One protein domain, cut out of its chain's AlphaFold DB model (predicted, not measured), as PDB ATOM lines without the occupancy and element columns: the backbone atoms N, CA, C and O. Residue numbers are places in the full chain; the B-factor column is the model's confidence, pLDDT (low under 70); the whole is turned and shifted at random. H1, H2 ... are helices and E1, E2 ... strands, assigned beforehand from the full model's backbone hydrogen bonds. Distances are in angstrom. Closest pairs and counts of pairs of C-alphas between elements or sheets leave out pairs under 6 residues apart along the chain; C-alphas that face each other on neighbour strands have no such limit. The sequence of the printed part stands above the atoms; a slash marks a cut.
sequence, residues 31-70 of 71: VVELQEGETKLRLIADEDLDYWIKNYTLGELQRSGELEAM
ATOM      1  N   VAL A  31     -10.752 -35.699  -3.124       92.38
ATOM      2  CA  VAL A  31      -9.609 -35.650  -4.036       92.38
ATOM      3  C   VAL A  31      -8.950 -34.278  -3.910       92.38
ATOM      4  O   VAL A  31      -9.622 -33.243  -3.884       92.38
ATOM      5  N   VAL A  32      -7.624 -34.272  -3.765       91.88
ATOM      6  CA  VAL A  32      -6.814 -33.053  -3.650       91.88
ATOM      7  C   VAL A  32      -5.890 -32.976  -4.850       91.88
ATOM      8  O   VAL A  32      -5.052 -33.851  -5.044       91.88
ATOM      9  N   GLU A  33      -6.017 -31.911  -5.631       90.75
ATOM     10  CA  GLU A  33      -5.296 -31.747  -6.893       90.75
ATOM     11  C   GLU A  33      -4.639 -30.371  -6.959       90.75
ATOM     12  O   GLU A  33      -5.171 -29.384  -6.446       90.75
ATOM     13  N   LEU A  34      -3.483 -30.289  -7.619       90.56
ATOM     14  CA  LEU A  34      -2.893 -29.019  -8.027       90.56
ATOM     15  C   LEU A  34      -3.367 -28.713  -9.450       90.56
ATOM     16  O   LEU A  34      -2.874 -29.308 -10.406       90.56
ATOM     17  N   GLN A  35      -4.309 -27.786  -9.589       90.00
ATOM     18  CA  GLN A  35      -4.834 -27.348 -10.881       90.00
ATOM     19  C   GLN A  35      -4.519 -25.865 -11.073       90.00
ATOM     20  O   GLN A  35      -4.792 -25.050 -10.199       90.00
ATOM     21  N   GLU A  36      -3.899 -25.520 -12.205       91.69
ATOM     22  CA  GLU A  36      -3.555 -24.133 -12.570       91.69
ATOM     23  C   GLU A  36      -2.714 -23.379 -11.516       91.69
ATOM     24  O   GLU A  36      -2.778 -22.161 -11.391       91.69
ATOM     25  N   GLY A  37      -1.888 -24.107 -10.755       94.75
ATOM     26  CA  GLY A  37      -1.064 -23.531  -9.685       94.75
ATOM     27  C   GLY A  37      -1.803 -23.325  -8.359       94.75
ATOM     28  O   GLY A  37      -1.207 -22.817  -7.411       94.75
ATOM     29  N   GLU A  38      -3.062 -23.759  -8.262       93.94
ATOM     30  CA  GLU A  38      -3.877 -23.696  -7.052       93.94
ATOM     31  C   GLU A  38      -4.230 -25.093  -6.531       93.94
ATOM     32  O   GLU A  38      -4.491 -26.023  -7.296       93.94
ATOM     33  N   THR A  39      -4.291 -25.240  -5.207       93.75
ATOM     34  CA  THR A  39      -4.801 -26.466  -4.582       93.75
ATOM     35  C   THR A  39      -6.326 -26.475  -4.647       93.75
ATOM     36  O   THR A  39      -6.985 -25.620  -4.052       93.75
ATOM     37  N   LYS A  40      -6.895 -27.469  -5.329       93.50
ATOM     38  CA  LYS A  40      -8.331 -27.748  -5.360       93.50
ATOM     39  C   LYS A  40      -8.622 -28.967  -4.493       93.50
ATOM     40  O   LYS A  40      -7.926 -29.975  -4.572       93.50
ATOM     41  N   LEU A  41      -9.644 -28.855  -3.652       93.12
ATOM     42  CA  LEU A  41     -10.181 -29.964  -2.871       93.12
ATOM     43  C   LEU A  41     -11.599 -30.219  -3.366       93.12
ATOM     44  O   LEU A  41     -12.431 -29.311  -3.315       93.12
ATOM     45  N   ARG A  42     -11.862 -31.432  -3.842       92.12
ATOM     46  CA  ARG A  42     -13.165 -31.842  -4.360       92.12
ATOM     47  C   ARG A  42     -13.683 -33.016  -3.548       92.12
ATOM     48  O   ARG A  42     -13.017 -34.043  -3.445       92.12
ATOM     49  N   LEU A  43     -14.850 -32.835  -2.940       92.19
ATOM     50  CA  LEU A  43     -15.583 -33.931  -2.321       92.19
ATOM     51  C   LEU A  43     -16.230 -34.741  -3.442       92.19
ATOM     52  O   LEU A  43     -16.957 -34.160  -4.245       92.19
ATOM     53  N   ILE A  44     -15.971 -36.043  -3.488       90.00
ATOM     54  CA  ILE A  44     -16.641 -36.919  -4.448       90.00
ATOM     55  C   ILE A  44     -18.068 -37.149  -3.960       90.00
ATOM     56  O   ILE A  44     -18.274 -37.456  -2.784       90.00
ATOM     57  N   ALA A  45     -19.048 -36.958  -4.842       83.75
ATOM     58  CA  ALA A  45     -20.443 -37.195  -4.505       83.75
ATOM     59  C   ALA A  45     -20.668 -38.677  -4.176       83.75
ATOM     60  O   ALA A  45     -20.163 -39.561  -4.869       83.75
ATOM     61  N   ASP A  46     -21.466 -38.937  -3.137       80.44
ATOM     62  CA  ASP A  46     -21.741 -40.302  -2.683       80.44
ATOM     63  C   ASP A  46     -22.336 -41.160  -3.816       80.44
ATOM     64  O   ASP A  46     -21.946 -42.308  -3.967       80.44
ATOM     65  N   GLU A  47     -23.200 -40.598  -4.673       83.50
ATOM     66  CA  GLU A  47     -23.826 -41.325  -5.793       83.50
ATOM     67  C   GLU A  47     -22.820 -41.787  -6.861       83.50
ATOM     68  O   GLU A  47     -22.932 -42.907  -7.375       83.50
ATOM     69  N   ASP A  48     -21.833 -40.945  -7.177       83.25
ATOM     70  CA  ASP A  48     -20.793 -41.262  -8.155       83.25
ATOM     71  C   ASP A  48     -19.872 -42.344  -7.596       83.25
ATOM     72  O   ASP A  48     -19.628 -43.362  -8.249       83.25
ATOM     73  N   LEU A  49     -19.424 -42.184  -6.347       86.88
ATOM     74  CA  LEU A  49     -18.575 -43.175  -5.695       86.88
ATOM     75  C   LEU A  49     -19.313 -44.510  -5.507       86.88
ATOM     76  O   LEU A  49     -18.755 -45.561  -5.827       86.88
ATOM     77  N   ASP A  50     -20.581 -44.477  -5.087       85.62
ATOM     78  CA  ASP A  50     -21.445 -45.647  -4.887       85.62
ATOM     79  C   ASP A  50     -21.623 -46.484  -6.160       85.62
ATOM     80  O   ASP A  50     -21.808 -47.706  -6.097       85.62
ATOM     81  N   TYR A  51     -21.593 -45.856  -7.336       86.31
ATOM     82  CA  TYR A  51     -21.625 -46.577  -8.604       86.31
ATOM     83  C   TYR A  51     -20.350 -47.401  -8.816       86.31
ATOM     84  O   TYR A  51     -20.427 -48.588  -9.156       86.31
ATOM     85  N   TRP A  52     -19.186 -46.796  -8.583       88.12
ATOM     86  CA  TRP A  52     -17.887 -47.418  -8.831       88.12
ATOM     87  C   TRP A  52     -17.538 -48.493  -7.804       88.12
ATOM     88  O   TRP A  52     -17.105 -49.586  -8.183       88.12
ATOM     89  N   ILE A  53     -17.817 -48.251  -6.520       86.25
ATOM     90  CA  ILE A  53     -17.471 -49.190  -5.437       86.25
ATOM     91  C   ILE A  53     -18.223 -50.527  -5.503       86.25
ATOM     92  O   ILE A  53     -17.871 -51.485  -4.817       86.25
ATOM     93  N   LYS A  54     -19.266 -50.623  -6.340       86.69
ATOM     94  CA  LYS A  54     -19.954 -51.892  -6.626       86.69
ATOM     95  C   LYS A  54     -19.050 -52.894  -7.332       86.69
ATOM     96  O   LYS A  54     -19.256 -54.095  -7.176       86.69
ATOM     97  N   ASN A  55     -18.102 -52.403  -8.126       88.88
ATOM     98  CA  ASN A  55     -17.263 -53.222  -8.996       88.88
ATOM     99  C   ASN A  55     -15.763 -53.055  -8.727       88.88
ATOM    100  O   ASN A  55     -14.996 -53.893  -9.190       88.88
ATOM    101  N   TYR A  56     -15.362 -52.015  -7.991       90.25
ATOM    102  CA  TYR A  56     -13.963 -51.670  -7.750       90.25
ATOM    103  C   TYR A  56     -13.727 -51.269  -6.293       90.25
ATOM    104  O   TYR A  56     -14.607 -50.714  -5.642       90.25
ATOM    105  N   THR A  57     -12.536 -51.507  -5.759       90.81
ATOM    106  CA  THR A  57     -12.114 -50.947  -4.469       90.81
ATOM    107  C   THR A  57     -11.633 -49.504  -4.627       90.81
ATOM    108  O   THR A  57     -11.248 -49.066  -5.712       90.81
ATOM    109  N   LEU A  58     -11.581 -48.746  -3.526       91.19
ATOM    110  CA  LEU A  58     -11.087 -47.367  -3.567       91.19
ATOM    111  C   LEU A  58      -9.616 -47.283  -4.019       91.19
ATOM    112  O   LEU A  58      -9.240 -46.353  -4.730       91.19
ATOM    113  N   GLY A  59      -8.782 -48.271  -3.676       92.31
ATOM    114  CA  GLY A  59      -7.415 -48.347  -4.186       92.31
ATOM    115  C   GLY A  59      -7.340 -48.713  -5.672       92.31
ATOM    116  O   GLY A  59      -6.444 -48.229  -6.360       92.31
ATOM    117  N   GLU A  60      -8.273 -49.505  -6.215       92.75
ATOM    118  CA  GLU A  60      -8.374 -49.731  -7.669       92.75
ATOM    119  C   GLU A  60      -8.720 -48.437  -8.416       92.75
ATOM    120  O   GLU A  60      -8.098 -48.134  -9.438       92.75
ATOM    121  N   LEU A  61      -9.632 -47.630  -7.868       92.12
ATOM    122  CA  LEU A  61      -9.981 -46.320  -8.425       92.12
ATOM    123  C   LEU A  61      -8.802 -45.333  -8.357       92.12
ATOM    124  O   LEU A  61      -8.497 -44.668  -9.343       92.12
ATOM    125  N   GLN A  62      -8.056 -45.307  -7.246       91.62
ATOM    126  CA  GLN A  62      -6.845 -44.484  -7.125       91.62
ATOM    127  C   GLN A  62      -5.735 -44.908  -8.099       91.62
ATOM    128  O   GLN A  62      -5.009 -44.064  -8.619       91.62
ATOM    129  N   ARG A  63      -5.561 -46.216  -8.337       92.81
ATOM    130  CA  ARG A  63      -4.547 -46.734  -9.277       92.81
ATOM    131  C   ARG A  63      -4.890 -46.439 -10.732       92.81
ATOM    132  O   ARG A  63      -3.981 -46.281 -11.540       92.81
ATOM    133  N   SER A  64      -6.177 -46.433 -11.064       92.62
ATOM    134  CA  SER A  64      -6.652 -46.184 -12.428       92.62
ATOM    135  C   SER A  64      -6.668 -44.702 -12.799       92.62
ATOM    136  O   SER A  64      -6.602 -44.391 -13.985       92.62
ATOM    137  N   GLY A  65      -6.692 -43.800 -11.814       90.25
ATOM    138  CA  GLY A  65      -6.830 -42.363 -12.050       90.25
ATOM    139  C   GLY A  65      -8.287 -41.914 -12.228       90.25
ATOM    140  O   GLY A  65      -8.548 -40.782 -12.632       90.25
ATOM    141  N   GLU A  66      -9.251 -42.810 -11.988       90.56
ATOM    142  CA  GLU A  66     -10.678 -42.521 -12.172       90.56
ATOM    143  C   GLU A  66     -11.193 -41.531 -11.119       90.56
ATOM    144  O   GLU A  66     -12.067 -40.728 -11.423       90.56
ATOM    145  N   LEU A  67     -10.630 -41.529  -9.901       89.25
ATOM    146  CA  LEU A  67     -11.019 -40.581  -8.847       89.25
ATOM    147  C   LEU A  67     -10.771 -39.127  -9.266       89.25
ATOM    148  O   LEU A  67     -11.590 -38.252  -8.999       89.25
ATOM    149  N   GLU A  68      -9.657 -38.867  -9.944       87.81
ATOM    150  CA  GLU A  68      -9.297 -37.553 -10.469       87.81
ATOM    151  C   GLU A  68     -10.215 -37.127 -11.629       87.81
ATOM    152  O   GLU A  68     -10.491 -35.940 -11.801       87.81
ATOM    153  N   ALA A  69     -10.736 -38.090 -12.395       86.44
ATOM    154  CA  ALA A  69     -11.654 -37.848 -13.507       86.44
ATOM    155  C   ALA A  69     -13.123 -37.656 -13.078       86.44
ATOM    156  O   ALA A  69     -13.932 -37.199 -13.891       86.44
ATOM    157  N   MET A  70     -13.479 -37.999 -11.833       86.06
ATOM    158  CA  MET A  70     -14.840 -37.836 -11.317       86.06
ATOM    159  C   MET A  70     -15.214 -36.350 -11.146       86.06
ATOM    160  O   MET A  70     -14.368 -35.549 -10.714       86.06
TER     161      MET A  70
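This is residues 31 to 70 of the 71 residues of an uncharacterized protein of hydrothermal vent metagenome (UniProt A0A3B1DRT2). A hairpin of two antiparallel strands, E1 and E2, makes one end of an elongated shape, and three short helices, H1, H2 and H3, make a loosely gathered head at the other. The tip of the hairpin, residues 34 to 39, sticks out free, while the last helix, H3, folds back toward the start of E1. The printed part has 40 residues, with two named strands and then three named helices in the order E1, E2, H1, H2, H3; the class is mixed, helices and strands. It is only just loose, close to compact, with a radius of gyration of the C-alphas of 11.0 A, and the C-alphas span 34 by 20 by 11 A.

Find C-alpha 31 at (-9.609, -35.650, -4.036); from there strand E1, residues 31 to 35, runs 11.8 A to C-alpha 35. Strand E2, residues 38 to 43, begins at C-alpha 38 at (-3.877, -23.696, -7.052) and runs 16.3 A. Look next at residues 46 to 52 for helix H1, 10.2 A long, and at residues 58 to 64 for helix H2, 10.0 A long. Helix H3, residues 66 to 69, measures 5.0 A and ends with C-alpha 69 at (-11.654, -37.848, -13.507).

Start with the hairpin of E1 and E2, whose directions stand at 153 degrees, antiparallel. The C-alphas of residues 32 and 41 face each other at 4.6 A; across the pair, N 31 and O 42 are 2.8 A apart and N 40 and O 33 are 2.8 A apart, both within hydrogen-bond range. From the hairpin, look to H3: 3 pairs of C-alphas of E1 and H3 lie within 8 A, the closest being those of Val 31 and Glu 68, 6.7 A apart. H3 and H2 are close but not clearly touching, and their closest C-alphas, those of Leu 61 and Leu 67, are 5.8 A apart. H2 and H1 are also close but not clearly touching, with the closest C-alphas, those of Trp 52 and Leu 61, 8.0 A apart. These two helices run the same way at a steep tilt of 63 degrees. H1 is apart from H3 and from E1, and H2 is apart from both strands. In H1 and H2 every O i to N i+4 pair is within hydrogen-bond range, and H3 is too short for such a pair.

The two C-alphas farthest apart are those of Gly 37 and Lys 54, at 34.2 A, whereas the first and last printed C-alphas, Val 31 and Met 70, are 9.2 A apart. The four links between the elements are tight, and the printed part has no cut. The mean pLDDT of the printed part is 89.7, and no printed residue is under 70.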